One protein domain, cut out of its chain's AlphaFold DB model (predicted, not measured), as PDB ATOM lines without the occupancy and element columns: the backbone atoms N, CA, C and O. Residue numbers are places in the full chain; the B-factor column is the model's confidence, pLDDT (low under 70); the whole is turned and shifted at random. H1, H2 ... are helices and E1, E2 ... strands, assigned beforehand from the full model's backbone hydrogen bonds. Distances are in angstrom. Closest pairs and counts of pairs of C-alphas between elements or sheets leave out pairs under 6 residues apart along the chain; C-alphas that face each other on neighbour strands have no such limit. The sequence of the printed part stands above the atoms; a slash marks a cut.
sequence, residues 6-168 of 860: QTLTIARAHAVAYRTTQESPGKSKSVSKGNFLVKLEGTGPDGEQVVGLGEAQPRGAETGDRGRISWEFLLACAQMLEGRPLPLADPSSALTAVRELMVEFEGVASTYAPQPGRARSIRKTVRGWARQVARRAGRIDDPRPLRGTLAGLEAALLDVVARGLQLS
ATOM      1  N   GLN A   6     -33.569 -21.305  19.290       79.44
ATOM      2  CA  GLN A   6     -32.680 -20.579  18.369       79.44
ATOM      3  C   GLN A   6     -31.242 -21.088  18.539       79.44
ATOM      4  O   GLN A   6     -30.554 -20.754  19.501       79.44
ATOM      5  N   THR A   7     -30.818 -21.976  17.642       89.88
ATOM      6  CA  THR A   7     -29.483 -22.584  17.627       89.88
ATOM      7  C   THR A   7     -28.816 -22.285  16.297       89.88
ATOM      8  O   THR A   7     -29.422 -22.491  15.249       89.88
ATOM      9  N   LEU A   8     -27.560 -21.856  16.335       94.38
ATOM     10  CA  LEU A   8     -26.694 -21.811  15.165       94.38
ATOM     11  C   LEU A   8     -25.874 -23.089  15.100       94.38
ATOM     12  O   LEU A   8     -25.257 -23.482  16.083       94.38
ATOM     13  N   THR A   9     -25.852 -23.749  13.949       95.75
ATOM     14  CA  THR A   9     -25.009 -24.929  13.739       95.75
ATOM     15  C   THR A   9     -23.820 -24.541  12.878       95.75
ATOM     16  O   THR A   9     -24.005 -23.983  11.797       95.75
ATOM     17  N   ILE A  10     -22.603 -24.844  13.329       96.88
ATOM     18  CA  ILE A  10     -21.405 -24.686  12.498       96.88
ATOM     19  C   ILE A  10     -21.452 -25.758  11.405       96.88
ATOM     20  O   ILE A  10     -21.214 -26.938  11.660       96.88
ATOM     21  N   ALA A  11     -21.782 -25.350  10.185       94.44
ATOM     22  CA  ALA A  11     -21.849 -26.227   9.026       94.44
ATOM     23  C   ALA A  11     -20.450 -26.598   8.518       94.44
ATOM     24  O   ALA A  11     -20.247 -27.715   8.041       94.44
ATOM     25  N   ARG A  12     -19.487 -25.670   8.625       95.44
ATOM     26  CA  ARG A  12     -18.103 -25.896   8.198       95.44
ATOM     27  C   ARG A  12     -17.104 -25.057   8.986       95.44
ATOM     28  O   ARG A  12     -17.349 -23.888   9.267       95.44
ATOM     29  N   ALA A  13     -15.948 -25.638   9.284       97.44
ATOM     30  CA  ALA A  13     -14.805 -24.933   9.850       97.44
ATOM     31  C   ALA A  13     -13.600 -25.033   8.909       97.44
ATOM     32  O   ALA A  13     -13.180 -26.129   8.542       97.44
ATOM     33  N   HIS A  14     -13.014 -23.895   8.544       96.31
ATOM     34  CA  HIS A  14     -11.799 -23.826   7.740       96.31
ATOM     35  C   HIS A  14     -10.629 -23.340   8.588       96.31
ATOM     36  O   HIS A  14     -10.713 -22.306   9.255       96.31
ATOM     37  N   ALA A  15      -9.512 -24.052   8.497       97.06
ATOM     38  CA  ALA A  15      -8.212 -23.596   8.952       97.06
ATOM     39  C   ALA A  15      -7.397 -23.154   7.732       97.06
ATOM     40  O   ALA A  15      -7.213 -23.926   6.790       97.06
ATOM     41  N   VAL A  16      -6.891 -21.924   7.747       96.06
ATOM     42  CA  VAL A  16      -6.131 -21.338   6.637       96.06
ATOM     43  C   VAL A  16      -4.771 -20.891   7.151       96.06
ATOM     44  O   VAL A  16      -4.684 -19.984   7.973       96.06
ATOM     45  N   ALA A  17      -3.686 -21.495   6.671       95.19
ATOM     46  CA  ALA A  17      -2.334 -21.058   7.003       95.19
ATOM     47  C   ALA A  17      -1.829 -20.047   5.981       95.19
ATOM     48  O   ALA A  17      -1.783 -20.340   4.785       95.19
ATOM     49  N   TYR A  18      -1.362 -18.889   6.440       93.50
ATOM     50  CA  TYR A  18      -0.845 -17.836   5.568       93.50
ATOM     51  C   TYR A  18       0.336 -17.104   6.206       93.50
ATOM     52  O   TYR A  18       0.714 -17.330   7.361       93.50
ATOM     53  N   ARG A  19       0.986 -16.253   5.411       90.19
ATOM     54  CA  ARG A  19       2.146 -15.475   5.843       90.19
ATOM     55  C   ARG A  19       1.893 -13.983   5.714       90.19
ATOM     56  O   ARG A  19       1.478 -13.520   4.668       90.19
ATOM     57  N   THR A  20       2.248 -13.213   6.729       84.25
ATOM     58  CA  THR A  20       2.248 -11.751   6.635       84.25
ATOM     59  C   THR A  20       3.665 -11.252   6.383       84.25
ATOM     60  O   THR A  20       4.636 -11.765   6.952       84.25
ATOM     61  N   THR A  21       3.806 -10.283   5.481       69.25
ATOM     62  CA  THR A  21       5.068  -9.591   5.201       69.25
ATOM     63  C   THR A  21       4.946  -8.145   5.642       69.25
ATOM     64  O   THR A  21       4.154  -7.407   5.075       69.25
ATOM     65  N   GLN A  22       5.755  -7.732   6.617       58.88
ATOM     66  CA  GLN A  22       5.917  -6.316   6.941       58.88
ATOM     67  C   GLN A  22       7.229  -5.793   6.354       58.88
ATOM     68  O   GLN A  22       8.293  -6.415   6.500       58.88
ATOM     69  N   GLU A  23       7.153  -4.643   5.690       43.19
ATOM     70  CA  GLU A  23       8.326  -3.845   5.357       43.19
ATOM     71  C   GLU A  23       8.807  -3.144   6.630       43.19
ATOM     72  O   GLU A  23       8.056  -2.446   7.300       43.19
ATOM     73  N   SER A  24      10.063  -3.368   7.016       39.12
ATOM     74  CA  SER A  24      10.684  -2.608   8.103       39.12
ATOM     75  C   SER A  24      11.536  -1.495   7.494       39.12
ATOM     76  O   SER A  24      12.479  -1.827   6.760       39.12
ATOM     77  N   PRO A  25      11.293  -0.214   7.824       32.47
ATOM     78  CA  PRO A  25      12.158   0.878   7.392       32.47
ATOM     79  C   PRO A  25      13.619   0.584   7.772       32.47
ATOM     80  O   PRO A  25      13.929   0.260   8.919       32.47
ATOM     81  N   GLY A  26      14.526   0.615   6.792       36.62
ATOM     82  CA  GLY A  26      15.971   0.458   7.012       36.62
ATOM     83  C   GLY A  26      16.524  -0.975   7.116       36.62
ATOM     84  O   GLY A  26      17.734  -1.132   7.286       36.62
ATOM     85  N   LYS A  27      15.715  -2.041   6.975       36.31
ATOM     86  CA  LYS A  27      16.223  -3.432   6.900       36.31
ATOM     87  C   LYS A  27      16.053  -4.014   5.496       36.31
ATOM     88  O   LYS A  27      14.947  -4.095   4.984       36.31
ATOM     89  N   SER A  28      17.131  -4.544   4.906       35.28
ATOM     90  CA  SER A  28      17.112  -5.129   3.546       35.28
ATOM     91  C   SER A  28      16.354  -6.463   3.401       35.28
ATOM     92  O   SER A  28      16.375  -7.066   2.327       35.28
ATOM     93  N   LYS A  29      15.709  -6.965   4.464       42.00
ATOM     94  CA  LYS A  29      14.916  -8.205   4.448       42.00
ATOM     95  C   LYS A  29      13.644  -8.037   5.274       42.00
ATOM     96  O   LYS A  29      13.737  -7.898   6.493       42.00
ATOM     97  N   SER A  30      12.488  -8.126   4.617       48.78
ATOM     98  CA  SER A  30      11.191  -8.278   5.277       48.78
ATOM     99  C   SER A  30      11.172  -9.562   6.114       48.78
ATOM    100  O   SER A  30      11.689 -10.611   5.710       48.78
ATOM    101  N   VAL A  31      10.633  -9.476   7.331       56.59
ATOM    102  CA  VAL A  31      10.454 -10.641   8.203       56.59
ATOM    103  C   VAL A  31       9.039 -11.147   7.989       56.59
ATOM    104  O   VAL A  31       8.079 -10.502   8.388       56.59
ATOM    105  N   SER A  32       8.916 -12.311   7.357       73.75
ATOM    106  CA  SER A  32       7.626 -12.977   7.201       73.75
ATOM    107  C   SER A  32       7.231 -13.688   8.500       73.75
ATOM    108  O   SER A  32       8.046 -14.424   9.072       73.75
ATOM    109  N   LYS A  33       5.998 -13.476   8.968       82.31
ATOM    110  CA  LYS A  33       5.405 -14.179  10.116       82.31
ATOM    111  C   LYS A  33       4.327 -15.135   9.607       82.31
ATOM    112  O   LYS A  33       3.630 -14.814   8.655       82.31
ATOM    113  N   GLY A  34       4.224 -16.322  10.202       90.19
ATOM    114  CA  GLY A  34       3.142 -17.262   9.899       90.19
ATOM    115  C   GLY A  34       1.966 -17.036  10.842       90.19
ATOM    116  O   GLY A  34       2.184 -16.977  12.054       90.19
ATOM    117  N   ASN A  35       0.766 -16.937  10.285       94.06
ATOM    118  CA  ASN A  35      -0.498 -16.840  11.010       94.06
ATOM    119  C   ASN A  35      -1.453 -17.932  10.522       94.06
ATOM    120  O   ASN A  35      -1.230 -18.535   9.465       94.06
ATOM    121  N   PHE A  36      -2.511 -18.168  11.293       96.00
ATOM    122  CA  PHE A  36      -3.637 -18.971  10.838       96.00
ATOM    123  C   PHE A  36      -4.916 -18.148  10.911       96.00
ATOM    124  O   PHE A  36      -5.104 -17.395  11.859       96.00
ATOM    125  N   LEU A  37      -5.786 -18.297   9.925       96.56
ATOM    126  CA  LEU A  37      -7.142 -17.776   9.965       96.56
ATOM    127  C   LEU A  37      -8.095 -18.950  10.201       96.56
ATOM    128  O   LEU A  37      -7.915 -20.027   9.630       96.56
ATOM    129  N   VAL A  38      -9.085 -18.732  11.055       97.81
ATOM    130  CA  VAL A  38     -10.201 -19.640  11.305       97.81
ATOM    131  C   VAL A  38     -11.441 -18.998  10.699       97.81
ATOM    132  O   VAL A  38     -11.804 -17.892  11.095       97.81
ATOM    133  N   LYS A  39     -12.067 -19.676   9.735       97.12
ATOM    134  CA  LYS A  39     -13.346 -19.275   9.131       97.12
ATOM    135  C   LYS A  39     -14.398 -20.303   9.530       97.12
ATOM    136  O   LYS A  39     -14.218 -21.488   9.256       97.12
ATOM    137  N   LEU A  40     -15.469 -19.867  10.181       97.62
ATOM    138  CA  LEU A  40     -16.589 -20.714  10.590       97.62
ATOM    139  C   LEU A  40     -17.820 -20.330   9.774       97.62
ATOM    140  O   LEU A  40     -18.299 -19.207   9.887       97.62
ATOM    141  N   GLU A  41     -18.323 -21.253   8.967       96.06
ATOM    142  CA  GLU A  41     -19.587 -21.103   8.248       96.06
ATOM    143  C   GLU A  41     -20.696 -21.699   9.116       96.06
ATOM    144  O   GLU A  41     -20.706 -22.900   9.400       96.06
ATOM    145  N   GLY A  42     -21.599 -20.845   9.586       95.12
ATOM    146  CA  GLY A  42     -22.728 -21.204  10.432       95.12
ATOM    147  C   GLY A  42     -24.051 -21.078   9.686       95.12
ATOM    148  O   GLY A  42     -24.232 -20.173   8.877       95.12
ATOM    149  N   THR A  43     -24.986 -21.971   9.991       94.69
ATOM    150  CA  THR A  43     -26.394 -21.841   9.604       94.69
ATOM    151  C   THR A  43     -27.208 -21.529  10.850       94.69
ATOM    152  O   THR A  43     -27.184 -22.306  11.810       94.69
ATOM    153  N   GLY A  44     -27.870 -20.378  10.853       87.94
ATOM    154  CA  GLY A  44     -28.725 -19.960  11.952       87.94
ATOM    155  C   GLY A  44     -30.126 -20.586  11.910       87.94
ATOM    156  O   GLY A  44     -30.412 -21.424  11.044       87.94
ATOM    157  N   PRO A  45     -30.996 -20.235  12.874       78.25
ATOM    158  CA  PRO A  45     -32.284 -20.895  13.085       78.25
ATOM    159  C   PRO A  45     -33.250 -20.765  11.901       78.25
ATOM    160  O   PRO A  45     -34.038 -21.680  11.661       78.25
ATOM    161  N   ASP A  46     -33.167 -19.662  11.153       82.62
ATOM    162  CA  ASP A  46     -34.034 -19.358  10.011       82.62
ATOM    163  C   ASP A  46     -33.388 -19.776   8.671       82.62
ATOM    164  O   ASP A  46     -33.907 -19.486   7.589       82.62
ATOM    165  N   GLY A  47     -32.265 -20.505   8.730       83.56
ATOM    166  CA  GLY A  47     -31.500 -20.968   7.571       83.56
ATOM    167  C   GLY A  47     -30.524 -19.932   7.009       83.56
ATOM    168  O   GLY A  47     -29.873 -20.186   5.991       83.56
ATOM    169  N   GLU A  48     -30.399 -18.775   7.658       88.50
ATOM    170  CA  GLU A  48     -29.458 -17.728   7.298       88.50
ATOM    171  C   GLU A  48     -28.011 -18.217   7.430       88.50
ATOM    172  O   GLU A  48     -27.642 -18.909   8.381       88.50
ATOM    173  N   GLN A  49     -27.182 -17.867   6.446       93.06
ATOM    174  CA  GLN A  49     -25.763 -18.208   6.449       93.06
ATOM    175  C   GLN A  49     -24.969 -17.064   7.067       93.06
ATOM    176  O   GLN A  49     -25.086 -15.915   6.638       93.06
ATOM    177  N   VAL A  50     -24.133 -17.387   8.047       93.88
ATOM    178  CA  VAL A  50     -23.224 -16.433   8.688       93.88
ATOM    179  C   VAL A  50     -21.797 -16.960   8.653       93.88
ATOM    180  O   VAL A  50     -21.560 -18.166   8.683       93.88
ATOM    181  N   VAL A  51     -20.830 -16.048   8.594       95.50
ATOM    182  CA  VAL A  51     -19.405 -16.389   8.567       95.50
ATOM    183  C   VAL A  51     -18.704 -15.682   9.714       95.50
ATOM    184  O   VAL A  51     -18.665 -14.456   9.730       95.50
ATOM    185  N   GLY A  52     -18.152 -16.448  10.655       96.81
ATOM    186  CA  GLY A  52     -17.289 -15.927  11.713       96.81
ATOM    187  C   GLY A  52     -15.812 -16.078  11.375       96.81
ATOM    188  O   GLY A  52     -15.397 -17.100  10.822       96.81
ATOM    189  N   LEU A  53     -15.015 -15.074  11.724       97.62
ATOM    190  CA  LEU A  53     -13.586 -15.007  11.446       97.62
ATOM    191  C   LEU A  53     -12.773 -14.818  12.722       97.62
ATOM    192  O   LEU A  53     -13.122 -14.041  13.604       97.62
ATOM    193  N   GLY A  54     -11.630 -15.491  12.790       97.62
ATOM    194  CA  GLY A  54     -10.669 -15.300  13.866       97.62
ATOM    195  C   GLY A  54      -9.243 -15.511  13.392       97.62
ATOM    196  O   GLY A  54      -8.954 -16.415  12.612       97.62
ATOM    197  N   GLU A  55      -8.332 -14.663  13.862       96.31
ATOM    198  CA  GLU A  55      -6.923 -14.731  13.491       96.31
ATOM    199  C   GLU A  55      -6.069 -15.261  14.646       96.31
ATOM    200  O   GLU A  55      -5.987 -14.674  15.724       96.31
ATOM    201  N   ALA A  56      -5.377 -16.365  14.392       95.94
ATOM    202  CA  ALA A  56      -4.376 -16.934  15.270       95.94
ATOM    203  C   ALA A  56      -2.969 -16.421  14.930       95.94
ATOM    204  O   ALA A  56      -2.479 -16.541  13.802       95.94
ATOM    205  N   GLN A  57      -2.261 -15.944  15.956       94.12
ATOM    206  CA  GLN A  57      -0.916 -15.366  15.841       94.12
ATOM    207  C   GLN A  57       0.119 -16.211  16.610       94.12
ATOM    208  O   GLN A  57       0.567 -15.830  17.696       94.12
ATOM    209  N   PRO A  58       0.544 -17.375  16.084       92.50
ATOM    210  CA  PRO A  58       1.487 -18.247  16.771       92.50
ATOM    211  C   PRO A  58       2.879 -17.598  16.846       92.50
ATOM    212  O   PRO A  58       3.575 -17.433  15.837       92.50
ATOM    213  N   ARG A  59       3.329 -17.246  18.057       89.88
ATOM    214  CA  ARG A  59       4.670 -16.702  18.332       89.88
ATOM    215  C   ARG A  59       5.307 -17.472  19.484       89.88
ATOM    216  O   ARG A  59       5.075 -17.182  20.650       89.88
ATOM    217  N   GLY A  60       6.171 -18.442  19.191       85.25
ATOM    218  CA  GLY A  60       6.599 -19.405  20.218       85.25
ATOM    219  C   GLY A  60       7.274 -18.846  21.476       85.25
ATOM    220  O   GLY A  60       7.194 -19.479  22.526       85.25
ATOM    221  N   ALA A  61       7.907 -17.671  21.410       80.81
ATOM    222  CA  ALA A  61       8.473 -17.015  22.591       80.81
ATOM    223  C   ALA A  61       7.426 -16.281  23.454       80.81
ATOM    224  O   ALA A  61       7.666 -16.088  24.645       80.81
ATOM    225  N   GLU A  62       6.294 -15.886  22.872       85.25
ATOM    226  CA  GLU A  62       5.288 -15.009  23.489       85.25
ATOM    227  C   GLU A  62       3.994 -15.766  23.811       85.25
ATOM    228  O   GLU A  62       3.442 -15.623  24.899       85.25
ATOM    229  N   THR A  63       3.551 -16.642  22.912       89.00
ATOM    230  CA  THR A  63       2.271 -17.359  22.994       89.00
ATOM    231  C   THR A  63       2.427 -18.849  23.323       89.00
ATOM    232  O   THR A  63       1.452 -19.551  23.578       89.00
ATOM    233  N   GLY A  64       3.661 -19.366  23.334       86.56
ATOM    234  CA  GLY A  64       3.940 -20.788  23.576       86.56
ATOM    235  C   GLY A  64       3.661 -21.709  22.379       86.56
ATOM    236  O   GLY A  64       3.823 -22.925  22.500       86.56
ATOM    237  N   ASP A  65       3.289 -21.137  21.232       90.62
ATOM    238  CA  ASP A  65       3.026 -21.818  19.963       90.62
ATOM    239  C   ASP A  65       4.270 -22.401  19.281       90.62
ATOM    240  O   ASP A  65       5.406 -21.966  19.493       90.62
ATOM    241  N   ARG A  66       4.078 -23.400  18.415       84.50
ATOM    242  CA  ARG A  66       5.161 -24.029  17.650       84.50
ATOM    243  C   ARG A  66       4.670 -24.485  16.284       84.50
ATOM    244  O   ARG A  66       4.151 -25.586  16.190       84.50
ATOM    245  N   GLY A  67       4.955 -23.706  15.238       79.12
ATOM    246  CA  GLY A  67       4.801 -24.072  13.818       79.12
ATOM    247  C   GLY A  67       3.814 -25.216  13.543       79.12
ATOM    248  O   GLY A  67       2.612 -25.044  13.702       79.12
ATOM    249  N   ARG A  68       4.344 -26.398  13.202       86.31
ATOM    250  CA  ARG A  68       3.563 -27.606  12.884       86.31
ATOM    251  C   ARG A  68       2.625 -28.079  14.004       86.31
ATOM    252  O   ARG A  68       1.513 -28.475  13.707       86.31
ATOM    253  N   ILE A  69       3.050 -28.012  15.265       90.38
ATOM    254  CA  ILE A  69       2.214 -28.416  16.409       90.38
ATOM    255  C   ILE A  69       0.998 -27.494  16.535       90.38
ATOM    256  O   ILE A  69      -0.100 -27.973  16.777       90.38
ATOM    257  N   SER A  70       1.184 -26.182  16.362       94.00
ATOM    258  CA  SER A  70       0.066 -25.233  16.399       94.00
ATOM    259  C   SER A  70      -0.921 -25.475  15.253       94.00
ATOM    260  O   SER A  70      -2.121 -25.372  15.468       94.00
ATOM    261  N   TRP A  71      -0.428 -25.845  14.065       95.38
ATOM    262  CA  TRP A  71      -1.279 -26.234  12.936       95.38
ATOM    263  C   TRP A  71      -2.067 -27.519  13.223       95.38
ATOM    264  O   TRP A  71      -3.283 -27.525  13.103       95.38
ATOM    265  N   GLU A  72      -1.403 -28.586  13.681       95.31
ATOM    266  CA  GLU A  72      -2.060 -29.853  14.044       95.31
ATOM    267  C   GLU A  72      -3.121 -29.662  15.140       95.31
ATOM    268  O   GLU A  72      -4.201 -30.239  15.062       95.31
ATOM    269  N   PHE A  73      -2.833 -28.818  16.134       96.12
ATOM    270  CA  PHE A  73      -3.789 -28.437  17.172       96.12
ATOM    271  C   PHE A  73      -4.997 -27.678  16.606       96.12
ATOM    272  O   PHE A  73      -6.133 -27.988  16.965       96.12
ATOM    273  N   LEU A  74      -4.766 -26.712  15.711       97.50
ATOM    274  CA  LEU A  74      -5.839 -25.963  15.059       97.50
ATOM    275  C   LEU A  74      -6.765 -26.885  14.263       97.50
ATOM    276  O   LEU A  74      -7.978 -26.764  14.384       97.50
ATOM    277  N   LEU A  75      -6.199 -27.823  13.495       97.56
ATOM    278  CA  LEU A  75      -6.975 -28.805  12.732       97.56
ATOM    279  C   LEU A  75      -7.838 -29.682  13.644       97.56
ATOM    280  O   LEU A  75      -9.010 -29.893  13.347       97.56
ATOM    281  N   ALA A  76      -7.289 -30.142  14.773       97.12
ATOM    282  CA  ALA A  76      -8.050 -30.917  15.750       97.12
ATOM    283  C   ALA A  76      -9.234 -30.118  16.322       97.12
ATOM    284  O   ALA A  76     -10.337 -30.648  16.429       97.12
ATOM    285  N   CYS A  77      -9.033 -28.834  16.638       97.75
ATOM    286  CA  CYS A  77     -10.106 -27.972  17.142       97.75
ATOM    287  C   CYS A  77     -11.150 -27.655  16.064       97.75
ATOM    288  O   CYS A  77     -12.341 -27.708  16.342       97.75
ATOM    289  N   ALA A  78     -10.722 -27.370  14.829       97.44
ATOM    290  CA  ALA A  78     -11.627 -27.123  13.708       97.44
ATOM    291  C   ALA A  78     -12.517 -28.345  13.422       97.44
ATOM    292  O   ALA A  78     -13.718 -28.192  13.231       97.44
ATOM    293  N   GLN A  79     -11.961 -29.558  13.494       97.00
ATOM    294  CA  GLN A  79     -12.729 -30.795  13.366       97.00
ATOM    295  C   GLN A  79     -13.782 -30.958  14.477       97.00
ATOM    296  O   GLN A  79     -14.882 -31.429  14.214       97.00
ATOM    297  N   MET A  80     -13.480 -30.555  15.716       97.00
ATOM    298  CA  MET A  80     -14.447 -30.607  16.826       97.00
ATOM    299  C   MET A  80     -15.625 -29.637  16.661       97.00
ATOM    300  O   MET A  80     -16.659 -29.822  17.306       97.00
ATOM    301  N   LEU A  81     -15.464 -28.595  15.840       97.12
ATOM    302  CA  LEU A  81     -16.510 -27.612  15.557       97.12
ATOM    303  C   LEU A  81     -17.476 -28.070  14.462       97.12
ATOM    304  O   LEU A  81     -18.548 -27.487  14.333       97.12
ATOM    305  N   GLU A  82     -17.137 -29.104  13.695       93.56
ATOM    306  CA  GLU A  82     -17.994 -29.634  12.636       93.56
ATOM    307  C   GLU A  82     -19.362 -30.079  13.184       93.56
ATOM    308  O   GLU A  82     -19.451 -30.937  14.064       93.56
ATOM    309  N   GLY A  83     -20.442 -29.485  12.668       93.12
ATOM    310  CA  GLY A  83     -21.813 -29.790  13.081       93.12
ATOM    311  C   GLY A  83     -22.155 -29.353  14.509       93.12
ATOM    312  O   GLY A  83     -23.188 -29.766  15.038       93.12
ATOM    313  N   ARG A  84     -21.305 -28.549  15.163       95.00
ATOM    314  CA  ARG A  84     -21.504 -28.152  16.561       95.00
ATOM    315  C   ARG A  84     -22.661 -27.143  16.677       95.00
ATOM    316  O   ARG A  84     -22.601 -26.095  16.028       95.00
ATOM    317  N   PRO A  85     -23.685 -27.412  17.511       95.12
ATOM    318  CA  PRO A  85     -24.734 -26.446  17.812       95.12
ATOM    319  C   PRO A  85     -24.259 -25.419  18.850       95.12
ATOM    320  O   PRO A  85     -23.618 -25.774  19.842       95.12
ATOM    321  N   LEU A  86     -24.623 -24.158  18.642       95.06
ATOM    322  CA  LEU A  86     -24.366 -23.021  19.517       95.06
ATOM    323  C   LEU A  86     -25.701 -22.337  19.861       95.06
ATOM    324  O   LEU A  86     -26.415 -21.916  18.949       95.06
ATOM    325  N   PRO A  87     -26.073 -22.235  21.149       93.56
ATOM    326  CA  PRO A  87     -27.313 -21.587  21.560       93.56
ATOM    327  C   PRO A  87     -27.250 -20.079  21.302       93.56
ATOM    328  O   PRO A  87     -26.278 -19.421  21.672       93.56
ATOM    329  N   LEU A  88     -28.314 -19.539  20.710       92.44
ATOM    330  CA  LEU A  88     -28.505 -18.114  20.422       92.44
ATOM    331  C   LEU A  88     -29.755 -17.551  21.122       92.44
ATOM    332  O   LEU A  88     -30.364 -16.606  20.639       92.44
ATOM    333  N   ALA A  89     -30.169 -18.133  22.251       88.81
ATOM    334  CA  ALA A  89     -31.349 -17.657  22.978       88.81
ATOM    335  C   ALA A  89     -31.165 -16.221  23.502       88.81
ATOM    336  O   ALA A  89     -32.094 -15.416  23.483       88.81
ATOM    337  N   ASP A  90     -29.951 -15.916  23.962       91.62
ATOM    338  CA  ASP A  90     -29.518 -14.601  24.431       91.62
ATOM    339  C   ASP A  90     -27.971 -14.513  24.457       91.62
ATOM    340  O   ASP A  90     -27.299 -15.556  24.440       91.62
ATOM    341  N   PRO A  91     -27.383 -13.302  24.547       94.56
ATOM    342  CA  PRO A  91     -25.930 -13.106  24.617       94.56
ATOM    343  C   PRO A  91     -25.217 -13.928  25.704       94.56
ATOM    344  O   PRO A  91     -24.117 -14.435  25.482       94.56
ATOM    345  N   SER A  92     -25.838 -14.117  26.872       95.06
ATOM    346  CA  SER A  92     -25.239 -14.855  27.994       95.06
ATOM    347  C   SER A  92     -25.173 -16.355  27.711       95.06
ATOM    348  O   SER A  92     -24.176 -17.004  28.043       95.06
ATOM    349  N   SER A  93     -26.207 -16.907  27.068       94.75
ATOM    350  CA  SER A  93     -26.226 -18.306  26.627       94.75
ATOM    351  C   SER A  93     -25.136 -18.587  25.581       94.75
ATOM    352  O   SER A  93     -24.388 -19.558  25.722       94.75
ATOM    353  N   ALA A  94     -24.964 -17.686  24.606       95.38
ATOM    354  CA  ALA A  94     -23.938 -17.795  23.572       95.38
ATOM    355  C   ALA A  94     -22.524 -17.722  24.170       95.38
ATOM    356  O   ALA A  94     -21.686 -18.583  23.903       95.38
ATOM    357  N   LEU A  95     -22.266 -16.747  25.050       97.00
ATOM    358  CA  LEU A  95     -20.979 -16.616  25.742       97.00
ATOM    359  C   LEU A  95     -20.648 -17.831  26.614       97.00
ATOM    360  O   LEU A  95     -19.491 -18.249  26.667       97.00
ATOM    361  N   THR A  96     -21.644 -18.411  27.286       96.88
ATOM    362  CA  THR A  96     -21.468 -19.650  28.061       96.88
ATOM    363  C   THR A  96     -20.997 -20.792  27.165       96.88
ATOM    364  O   THR A  96     -20.001 -21.441  27.482       96.88
ATOM    365  N   ALA A  97     -21.633 -20.978  26.007       96.31
ATOM    366  CA  ALA A  97     -21.254 -22.025  25.064       96.31
ATOM    367  C   ALA A  97     -19.839 -21.827  24.490       96.31
ATOM    368  O   ALA A  97     -19.071 -22.785  24.386       96.31
ATOM    369  N   VAL A  98     -19.455 -20.583  24.174       97.75
ATOM    370  CA  VAL A  98     -18.081 -20.263  23.746       97.75
ATOM    371  C   VAL A  98     -17.078 -20.608  24.851       97.75
ATOM    372  O   VAL A  98     -16.062 -21.243  24.576       97.75
ATOM    373  N   ARG A  99     -17.365 -20.262  26.114       97.31
ATOM    374  CA  ARG A  99     -16.493 -20.588  27.259       97.31
ATOM    375  C   ARG A  99     -16.313 -22.094  27.444       97.31
ATOM    376  O   ARG A  99     -15.193 -22.536  27.684       97.31
ATOM    377  N   GLU A 100     -17.381 -22.874  27.317       97.19
ATOM    378  CA  GLU A 100     -17.319 -24.338  27.409       97.19
ATOM    379  C   GLU A 100     -16.428 -24.939  26.313       97.19
ATOM    380  O   GLU A 100     -15.545 -25.745  26.613       97.19
ATOM    381  N   LEU A 101     -16.571 -24.480  25.066       97.06
ATOM    382  CA  LEU A 101     -15.699 -24.896  23.962       97.06
ATOM    383  C   LEU A 101     -14.235 -24.513  24.194       97.06
ATOM    384  O   LEU A 101     -13.337 -25.313  23.933       97.06
ATOM    385  N   MET A 102     -13.974 -23.318  24.727       96.56
ATOM    386  CA  MET A 102     -12.609 -22.907  25.058       96.56
ATOM    387  C   MET A 102     -11.980 -23.814  26.122       96.56
ATOM    388  O   MET A 102     -10.812 -24.182  25.985       96.56
ATOM    389  N   VAL A 103     -12.749 -24.262  27.121       94.75
ATOM    390  CA  VAL A 103     -12.287 -25.254  28.108       94.75
ATOM    391  C   VAL A 103     -11.955 -26.595  27.441       94.75
ATOM    392  O   VAL A 103     -10.921 -27.196  27.754       94.75
ATOM    393  N   GLU A 104     -12.778 -27.060  26.494       95.94
ATOM    394  CA  GLU A 104     -12.480 -28.265  25.704       95.94
ATOM    395  C   GLU A 104     -11.162 -28.104  24.922       95.94
ATOM    396  O   GLU A 104     -10.276 -28.964  25.004       95.94
ATOM    397  N   PHE A 105     -10.980 -26.979  24.225       95.94
ATOM    398  CA  PHE A 105      -9.766 -26.690  23.453       95.94
ATOM    399  C   PHE A 105      -8.513 -26.582  24.319       95.94
ATOM    400  O   PHE A 105      -7.445 -27.038  23.913       95.94
ATOM    401  N   GLU A 106      -8.607 -26.040  25.531       91.94
ATOM    402  CA  GLU A 106      -7.497 -26.040  26.489       91.94
ATOM    403  C   GLU A 106      -7.109 -27.451  26.947       91.94
ATOM    404  O   GLU A 106      -5.917 -27.763  27.095       91.94
ATOM    405  N   GLY A 107      -8.104 -28.324  27.124       90.94
ATOM    406  CA  GLY A 107      -7.894 -29.747  27.370       90.94
ATOM    407  C   GLY A 107      -7.102 -30.400  26.238       90.94
ATOM    408  O   GLY A 107      -6.107 -31.088  26.489       90.94
ATOM    409  N   VAL A 108      -7.465 -30.105  24.986       92.50
ATOM    410  CA  VAL A 108      -6.738 -30.577  23.799       92.50
ATOM    411  C   VAL A 108      -5.330 -29.979  23.738       92.50
ATOM    412  O   VAL A 108      -4.363 -30.727  23.587       92.50
ATOM    413  N   ALA A 109      -5.173 -28.667  23.931       90.12
ATOM    414  CA  ALA A 109      -3.884 -27.971  23.895       90.12
ATOM    415  C   ALA A 109      -2.880 -28.563  24.902       90.12
ATOM    416  O   ALA A 109      -1.677 -28.650  24.632       90.12
ATOM    417  N   SER A 110      -3.376 -29.036  26.047       86.50
ATOM    418  CA  SER A 110      -2.578 -29.693  27.085       86.50
ATOM    419  C   SER A 110      -1.945 -31.012  26.622       86.50
ATOM    420  O   SER A 110      -0.873 -31.372  27.112       86.50
ATOM    421  N   THR A 111      -2.530 -31.708  25.638       88.00
ATOM    422  CA  THR A 111      -1.953 -32.940  25.063       88.00
ATOM    423  C   THR A 111      -0.744 -32.654  24.161       88.00
ATOM    424  O   THR A 111       0.185 -33.461  24.088       88.00
ATOM    425  N   TYR A 112      -0.692 -31.454  23.573       82.62
ATOM    426  CA  TYR A 112       0.429 -30.941  22.776       82.62
ATOM    427  C   TYR A 112       1.520 -30.262  23.620       82.62
ATOM    428  O   TYR A 112       2.586 -29.879  23.108       82.62
ATOM    429  N   ALA A 113       1.293 -30.109  24.928       69.19
ATOM    430  CA  ALA A 113       2.304 -29.600  25.837       69.19
ATOM    431  C   ALA A 113       3.544 -30.517  25.810       69.19
ATOM    432  O   ALA A 113       3.438 -31.742  25.737       69.19
ATOM    433  N   PRO A 114       4.766 -29.958  25.867       60.53
ATOM    434  CA  PRO A 114       5.976 -30.768  25.849       60.53
ATOM    435  C   PRO A 114       6.002 -31.697  27.071       60.53
ATOM    436  O   PRO A 114       6.253 -31.247  28.190       60.53
ATOM    437  N   GLN A 115       5.809 -32.995  26.840       51.41
ATOM    438  CA  GLN A 115       6.048 -34.041  27.834       51.41
ATOM    439  C   GLN A 115       7.490 -33.902  28.369       51.41
ATOM    440  O   GLN A 115       8.424 -33.703  27.577       51.41
ATOM    441  N   PRO A 116       7.728 -33.982  29.690       47.00
ATOM    442  CA  PRO A 116       9.082 -34.029  30.228       47.00
ATOM    443  C   PRO A 116       9.764 -35.316  29.742       47.00
ATOM    444  O   PRO A 116       9.575 -36.392  30.297       47.00
ATOM    445  N   GLY A 117      10.533 -35.218  28.657       41.25
ATOM    446  CA  GLY A 117      11.151 -36.382  28.027       41.25
ATOM    447  C   GLY A 117      12.100 -37.133  28.968       41.25
ATOM    448  O   GLY A 117      12.893 -36.514  29.681       41.25
ATOM    449  N   ARG A 118      12.070 -38.476  28.909       39.34
ATOM    450  CA  ARG A 118      13.121 -39.349  29.464       39.34
ATOM    451  C   ARG A 118      14.479 -38.888  28.922       39.34
ATOM    452  O   ARG A 118      14.736 -38.916  27.719       39.34
ATOM    453  N   ALA A 119      15.331 -38.384  29.810       38.72
ATOM    454  CA  ALA A 119      16.564 -37.701  29.444       38.72
ATOM    455  C   ALA A 119      17.647 -38.680  28.952       38.72
ATOM    456  O   ALA A 119      18.049 -39.574  29.685       38.72
ATOM    457  N   ARG A 120      18.190 -38.453  27.745       40.53
ATOM    458  CA  ARG A 120      19.446 -39.073  27.259       40.53
ATOM    459  C   ARG A 120      20.698 -38.195  27.482       40.53
ATOM    460  O   ARG A 120      21.781 -38.555  27.051       40.53
ATOM    461  N   SER A 121      20.586 -37.022  28.125       47.34
ATOM    462  CA  SER A 121      21.718 -36.090  28.324       47.34
ATOM    463  C   SER A 121      21.649 -35.342  29.660       47.34
ATOM    464  O   SER A 121      20.676 -34.633  29.926       47.34
ATOM    465  N   ILE A 122      22.734 -35.420  30.447       47.69
ATOM    466  CA  ILE A 122      22.906 -34.813  31.785       47.69
ATOM    467  C   ILE A 122      22.592 -33.301  31.802       47.69
ATOM    468  O   ILE A 122      21.957 -32.805  32.733       47.69
ATOM    469  N   ARG A 123      22.945 -32.549  30.746       45.97
ATOM    470  CA  ARG A 123      22.675 -31.094  30.665       45.97
ATOM    471  C   ARG A 123      21.187 -30.754  30.512       45.97
ATOM    472  O   ARG A 123      20.749 -29.707  30.988       45.97
ATOM    473  N   LYS A 124      20.394 -31.615  29.861       44.59
ATOM    474  CA  LYS A 124      18.933 -31.431  29.765       44.59
ATOM    475  C   LYS A 124      18.242 -31.797  31.082       44.59
ATOM    476  O   LYS A 124      17.267 -31.137  31.432       44.59
ATOM    477  N   THR A 125      18.791 -32.752  31.835       49.16
ATOM    478  CA  THR A 125      18.295 -33.162  33.158       49.16
ATOM    479  C   THR A 125      18.338 -32.013  34.163       49.16
ATOM    480  O   THR A 125      17.317 -31.705  34.768       49.16
ATOM    481  N   VAL A 126      19.460 -31.289  34.261       53.31
ATOM    482  CA  VAL A 126      19.594 -30.134  35.175       53.31
ATOM    483  C   VAL A 126      18.593 -29.025  34.837       53.31
ATOM    484  O   VAL A 126      17.981 -28.435  35.724       53.31
ATOM    485  N   ARG A 127      18.364 -28.761  33.544       51.03
ATOM    486  CA  ARG A 127      17.427 -27.723  33.087       51.03
ATOM    487  C   ARG A 127      15.963 -28.126  33.296       51.03
ATOM    488  O   ARG A 127      15.143 -27.270  33.618       51.03
ATOM    489  N   GLY A 128      15.645 -29.411  33.131       50.25
ATOM    490  CA  GLY A 128      14.337 -29.982  33.458       50.25
ATOM    491  C   GLY A 128      14.046 -29.906  34.955       50.25
ATOM    492  O   GLY A 128      12.991 -29.413  35.346       50.25
ATOM    493  N   TRP A 129      15.027 -30.267  35.786       53.53
ATOM    494  CA  TRP A 129      14.928 -30.185  37.242       53.53
ATOM    495  C   TRP A 129      14.781 -28.737  37.720       53.53
ATOM    496  O   TRP A 129      13.876 -28.429  38.486       53.53
ATOM    497  N   ALA A 130      15.579 -27.810  37.178       55.06
ATOM    498  CA  ALA A 130      15.466 -26.384  37.480       55.06
ATOM    499  C   ALA A 130      14.094 -25.804  37.097       55.06
ATOM    500  O   ALA A 130      13.542 -25.006  37.852       55.06
ATOM    501  N   ARG A 131      13.506 -26.219  35.962       55.22
ATOM    502  CA  ARG A 131      12.132 -25.832  35.593       55.22
ATOM    503  C   ARG A 131      11.096 -26.423  36.541       55.22
ATOM    504  O   ARG A 131      10.172 -25.721  36.925       55.22
ATOM    505  N   GLN A 132      11.247 -27.683  36.930       52.44
ATOM    506  CA  GLN A 132      10.313 -28.354  37.831       52.44
ATOM    507  C   GLN A 132      10.357 -27.752  39.245       52.44
ATOM    508  O   GLN A 132       9.311 -27.518  39.846       52.44
ATOM    509  N   VAL A 133      11.554 -27.415  39.738       54.81
ATOM    510  CA  VAL A 133      11.767 -26.668  40.987       54.81
ATOM    511  C   VAL A 133      11.209 -25.250  40.876       54.81
ATOM    512  O   VAL A 133      10.517 -24.799  41.780       54.81
ATOM    513  N   ALA A 134      11.437 -24.554  39.758       53.16
ATOM    514  CA  ALA A 134      10.863 -23.233  39.523       53.16
ATOM    515  C   ALA A 134       9.325 -23.269  39.471       53.16
ATOM    516  O   ALA A 134       8.699 -22.386  40.046       53.16
ATOM    517  N   ARG A 135       8.715 -24.301  38.871       51.34
ATOM    518  CA  ARG A 135       7.255 -24.502  38.855       51.34
ATOM    519  C   ARG A 135       6.706 -24.780  40.257       51.34
ATOM    520  O   ARG A 135       5.747 -24.142  40.661       51.34
ATOM    521  N   ARG A 136       7.358 -25.659  41.032       49.53
ATOM    522  CA  ARG A 136       7.000 -25.926  42.444       49.53
ATOM    523  C   ARG A 136       7.167 -24.704  43.349       49.53
ATOM    524  O   ARG A 136       6.427 -24.561  44.308       49.53
ATOM    525  N   ALA A 137       8.110 -23.820  43.031       50.25
ATOM    526  CA  ALA A 137       8.308 -22.546  43.718       50.25
ATOM    527  C   ALA A 137       7.408 -21.410  43.182       50.25
ATOM    528  O   ALA A 137       7.656 -20.250  43.504       50.25
ATOM    529  N   GLY A 138       6.434 -21.708  42.307       49.72
ATOM    530  CA  GLY A 138       5.510 -20.719  41.736       49.72
ATOM    531  C   GLY A 138       6.165 -19.678  40.816       49.72
ATOM    532  O   GLY A 138       5.607 -18.612  40.588       49.72
ATOM    533  N   ARG A 139       7.375 -19.939  40.303       50.06
ATOM    534  CA  ARG A 139       8.166 -18.999  39.479       50.06
ATOM    535  C   ARG A 139       7.883 -19.090  37.977       50.06
ATOM    536  O   ARG A 139       8.475 -18.329  37.216       50.06
ATOM    537  N   ILE A 140       7.057 -20.040  37.550       53.84
ATOM    538  CA  ILE A 140       6.623 -20.229  36.164       53.84
ATOM    539  C   ILE A 140       5.097 -20.205  36.199       53.84
ATOM    540  O   ILE A 140       4.525 -20.940  37.002       53.84
ATOM    541  N   ASP A 141       4.479 -19.366  35.367       60.53
ATOM    542  CA  ASP A 141       3.029 -19.394  35.148       60.53
ATOM    543  C   ASP A 141       2.565 -20.771  34.697       60.53
ATOM    544  O   ASP A 141       3.308 -21.466  33.995       60.53
ATOM    545  N   ASP A 142       1.345 -21.151  35.068       58.62
ATOM    546  CA  ASP A 142       0.746 -22.377  34.555       58.62
ATOM    547  C   ASP A 142       0.804 -22.361  33.019       58.62
ATOM    548  O   ASP A 142       0.327 -21.404  32.396       58.62
ATOM    549  N   PRO A 143       1.503 -23.316  32.376       60.28
ATOM    550  CA  PRO A 143       1.704 -23.254  30.944       60.28
ATOM    551  C   PRO A 143       0.375 -23.537  30.256       60.28
ATOM    552  O   PRO A 143       0.069 -24.692  30.000       60.28
ATOM    553  N   ARG A 144      -0.366 -22.486  29.907       71.12
ATOM    554  CA  ARG A 144      -1.381 -22.525  28.851       71.12
ATOM    555  C   ARG A 144      -0.601 -22.504  27.527       71.12
ATOM    556  O   ARG A 144      -0.001 -21.463  27.223       71.12
ATOM    557  N   PRO A 145      -0.423 -23.644  26.830       83.00
ATOM    558  CA  PRO A 145       0.334 -23.683  25.586       83.00
ATOM    559  C   PRO A 145      -0.546 -23.173  24.436       83.00
ATOM    560  O   PRO A 145      -1.762 -23.115  24.563       83.00
ATOM    561  N   LEU A 146       0.071 -22.839  23.302       92.00
ATOM    562  CA  LEU A 146      -0.642 -22.533  22.051       92.00
ATOM    563  C   LEU A 146      -1.640 -21.356  22.138       92.00
ATOM    564  O   LEU A 146      -2.645 -21.332  21.428       92.00
ATOM    565  N   ARG A 147      -1.371 -20.365  23.000       93.56
ATOM    566  CA  ARG A 147      -2.298 -19.253  23.291       93.56
ATOM    567  C   ARG A 147      -2.655 -18.432  22.060       93.56
ATOM    568  O   ARG A 147      -3.786 -17.985  21.935       93.56
ATOM    569  N   GLY A 148      -1.716 -18.279  21.130       94.62
ATOM    570  CA  GLY A 148      -1.950 -17.527  19.903       94.62
ATOM    571  C   GLY A 148      -2.957 -18.237  19.008       94.62
ATOM    572  O   GLY A 148      -3.741 -17.570  18.345       94.62
ATOM    573  N   THR A 149      -2.965 -19.574  19.024       96.81
ATOM    574  CA  THR A 149      -3.944 -20.386  18.291       96.81
ATOM    575  C   THR A 149      -5.305 -20.403  18.986       96.81
ATOM    576  O   THR A 149      -6.321 -20.223  18.320       96.81
ATOM    577  N   LEU A 150      -5.330 -20.529  20.319       96.56
ATOM    578  CA  LEU A 150      -6.560 -20.428  21.119       96.56
ATOM    579  C   LEU A 150      -7.272 -19.083  20.922       96.56
ATOM    580  O   LEU A 150      -8.481 -19.064  20.732       96.56
ATOM    581  N   ALA A 151      -6.525 -17.977  20.892       97.12
ATOM    582  CA  ALA A 151      -7.103 -16.651  20.689       97.12
ATOM    583  C   ALA A 151      -7.823 -16.519  19.335       97.12
ATOM    584  O   ALA A 151      -8.883 -15.907  19.271       97.12
ATOM    585  N   GLY A 152      -7.275 -17.116  18.269       97.50
ATOM    586  CA  GLY A 152      -7.919 -17.128  16.954       97.50
ATOM    587  C   GLY A 152      -9.190 -17.979  16.918       97.50
ATOM    588  O   GLY A 152     -10.178 -17.564  16.322       97.50
ATOM    589  N   LEU A 153      -9.191 -19.135  17.592       98.31
ATOM    590  CA  LEU A 153     -10.383 -19.978  17.741       98.31
ATOM    591  C   LEU A 153     -11.493 -19.259  18.521       98.31
ATOM    592  O   LEU A 153     -12.638 -19.248  18.075       98.31
ATOM    593  N   GLU A 154     -11.154 -18.622  19.648       98.50
ATOM    594  CA  GLU A 154     -12.121 -17.861  20.447       98.50
ATOM    595  C   GLU A 154     -12.693 -16.683  19.654       98.50
ATOM    596  O   GLU A 154     -13.903 -16.481  19.646       98.50
ATOM    597  N   ALA A 155     -11.840 -15.938  18.943       98.38
ATOM    598  CA  ALA A 155     -12.273 -14.821  18.112       98.38
ATOM    599  C   ALA A 155     -13.279 -15.268  17.037       98.38
ATOM    600  O   ALA A 155     -14.322 -14.640  16.898       98.38
ATOM    601  N   ALA A 156     -13.022 -16.384  16.345       98.44
ATOM    602  CA  ALA A 156     -13.939 -16.908  15.331       98.44
ATOM    603  C   ALA A 156     -15.286 -17.351  15.920       98.44
ATOM    604  O   ALA A 156     -16.332 -17.117  15.314       98.44
ATOM    605  N   LEU A 157     -15.265 -17.971  17.105       98.50
ATOM    606  CA  LEU A 157     -16.474 -18.374  17.823       98.50
ATOM    607  C   LEU A 157     -17.295 -17.167  18.288       98.50
ATOM    608  O   LEU A 157     -18.511 -17.169  18.130       98.50
ATOM    609  N   LEU A 158     -16.646 -16.133  18.827       98.44
ATOM    610  CA  LEU A 158     -17.317 -14.892  19.218       98.44
ATOM    611  C   LEU A 158     -17.920 -14.181  18.002       98.44
ATOM    612  O   LEU A 158     -19.067 -13.745  18.068       98.44
ATOM    613  N   ASP A 159     -17.192 -14.114  16.886       98.19
ATOM    614  CA  ASP A 159     -17.675 -13.477  15.658       98.19
ATOM    615  C   ASP A 159     -18.891 -14.209  15.071       98.19
ATOM    616  O   ASP A 159     -19.888 -13.573  14.730       98.19
ATOM    617  N   VAL A 160     -18.861 -15.550  14.996       97.19
ATOM    618  CA  VAL A 160     -19.972 -16.318  14.404       97.19
ATOM    619  C   VAL A 160     -21.254 -16.214  15.239       97.19
ATOM    620  O   VAL A 160     -22.333 -16.045  14.669       97.19
ATOM    621  N   VAL A 161     -21.162 -16.260  16.577       96.88
ATOM    622  CA  VAL A 161     -22.355 -16.146  17.438       96.88
ATOM    623  C   VAL A 161     -22.880 -14.715  17.510       96.88
ATOM    624  O   VAL A 161     -24.094 -14.529  17.512       96.88
ATOM    625  N   ALA A 162     -22.000 -13.707  17.503       96.19
ATOM    626  CA  ALA A 162     -22.404 -12.304  17.435       96.19
ATOM    627  C   ALA A 162     -23.194 -12.030  16.146       96.19
ATOM    628  O   ALA A 162     -24.284 -11.463  16.193       96.19
ATOM    629  N   ARG A 163     -22.718 -12.545  15.003       94.94
ATOM    630  CA  ARG A 163     -23.442 -12.448  13.727       94.94
ATOM    631  C   ARG A 163     -24.773 -13.179  13.733       94.94
ATOM    632  O   ARG A 163     -25.749 -12.626  13.238       94.94
ATOM    633  N   GLY A 164     -24.831 -14.373  14.320       93.38
ATOM    634  CA  GLY A 164     -26.092 -15.093  14.506       93.38
ATOM    635  C   GLY A 164     -27.113 -14.306  15.340       93.38
ATOM    636  O   GLY A 164     -28.301 -14.345  15.049       93.38
ATOM    637  N   LEU A 165     -26.651 -13.536  16.329       93.25
ATOM    638  CA  LEU A 165     -27.489 -12.664  17.161       93.25
ATOM    639  C   LEU A 165     -27.757 -11.279  16.550       93.25
ATOM    640  O   LEU A 165     -28.478 -10.491  17.157       93.25
ATOM    641  N   GLN A 166     -27.188 -10.966  15.380       93.38
ATOM    642  CA  GLN A 166     -27.209  -9.623  14.782       93.38
ATOM    643  C   GLN A 166     -26.635  -8.534  15.710       93.38
ATOM    644  O   GLN A 166     -27.110  -7.402  15.718       93.38
ATOM    645  N   LEU A 167     -25.605  -8.888  16.480       95.19
ATOM    646  CA  LEU A 167     -24.872  -7.998  17.380       95.19
ATOM    647  C   LEU A 167     -23.435  -7.831  16.898       95.19
ATOM    648  O   LEU A 167     -22.859  -8.756  16.318       95.19
ATOM    649  N   SER A 168     -22.820  -6.695  17.200       96.94
ATOM    650  CA  SER A 168     -21.364  -6.589  17.200       96.94
ATOM    651  C   SER A 168     -20.764  -7.481  18.297       96.94
ATOM    652  O   SER A 168     -21.416  -7.835  19.288       96.94
TER     653      SER A 168
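AT A GLANCE: This is residues 6 to 168 of the 860 residues of the protein "Acylphosphatase" of Actinobacteria bacterium YIM 96077 (UniProt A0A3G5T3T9). A curled, twisted sheet of four strands wraps round H4, with H2 packed on H4 and H1 covering part of E1 and E2. The tip of the E1-E2 hairpin, residues 21 to 31, sticks out, and so does H3, an arm away from the body. The printed part has 163 residues, in the order E1 E2 E3 H1 E4 H2 H3 H4; the sheet, E3 E2 E1 E4, is antiparallel and the class mixed. It is loose, with a radius of gyration of the C-alphas of 19.1 A, and spans 63 by 44 by 24 A.

HOW THE PARTS SIT: E1, residues 7 to 22, bends by 64 degrees at residue 11 and forms a hairpin with E2, residues 31 to 43; N 16 and O 37 are 2.9 A apart, within hydrogen-bond range. E3, residues 49 to 56, completes a meander, each strand the antiparallel neighbour of the one before, with N 52 and O 40 at 2.9 A. H1, residues 67 to 81, is on the sheet over E2 and E1, at a height of 9.3 A; its closest C-alpha pair with E1 is Ala 78 and Ala 13, 5.5 A. E4, residues 85 to 87, pairs with E1, N 86 and O 8 at 2.7 A. H2, residues 91 to 111, only grazes the sheet. H3, residues 122 to 136, touches no helix. The sheet curls round H4, residues 147 to 164, closest at the C-alphas of Gly 52 and Val 160, 3.8 A. H4 touches H2 at a shallow tilt of 25 degrees, opposite ways, closest at the C-alphas of Leu 157 and Val 98, 6.4 A. Every O i to N i+4 pair is within hydrogen-bond range in H1, against 16 of 17 in H2, 10 of 11 in H3 and 13 of 14 in H4.

IN THESE COORDINATES: E1 runs 40.4 A from C-alpha 7 at (-29.483, -22.584, 17.627); E2 measures 38.5 A and H2 31.1 A. H4, 25.7 A, ends at C-alpha 164 at (-26.092, -15.093, 14.506).

THE WHOLE: The two farthest C-alphas, of Asp 46 and Ile 122, are 62.9 A apart. The printed part has no cut and no long link. Its pLDDT is under 70 at residues 21 to 31 and 113 to 143.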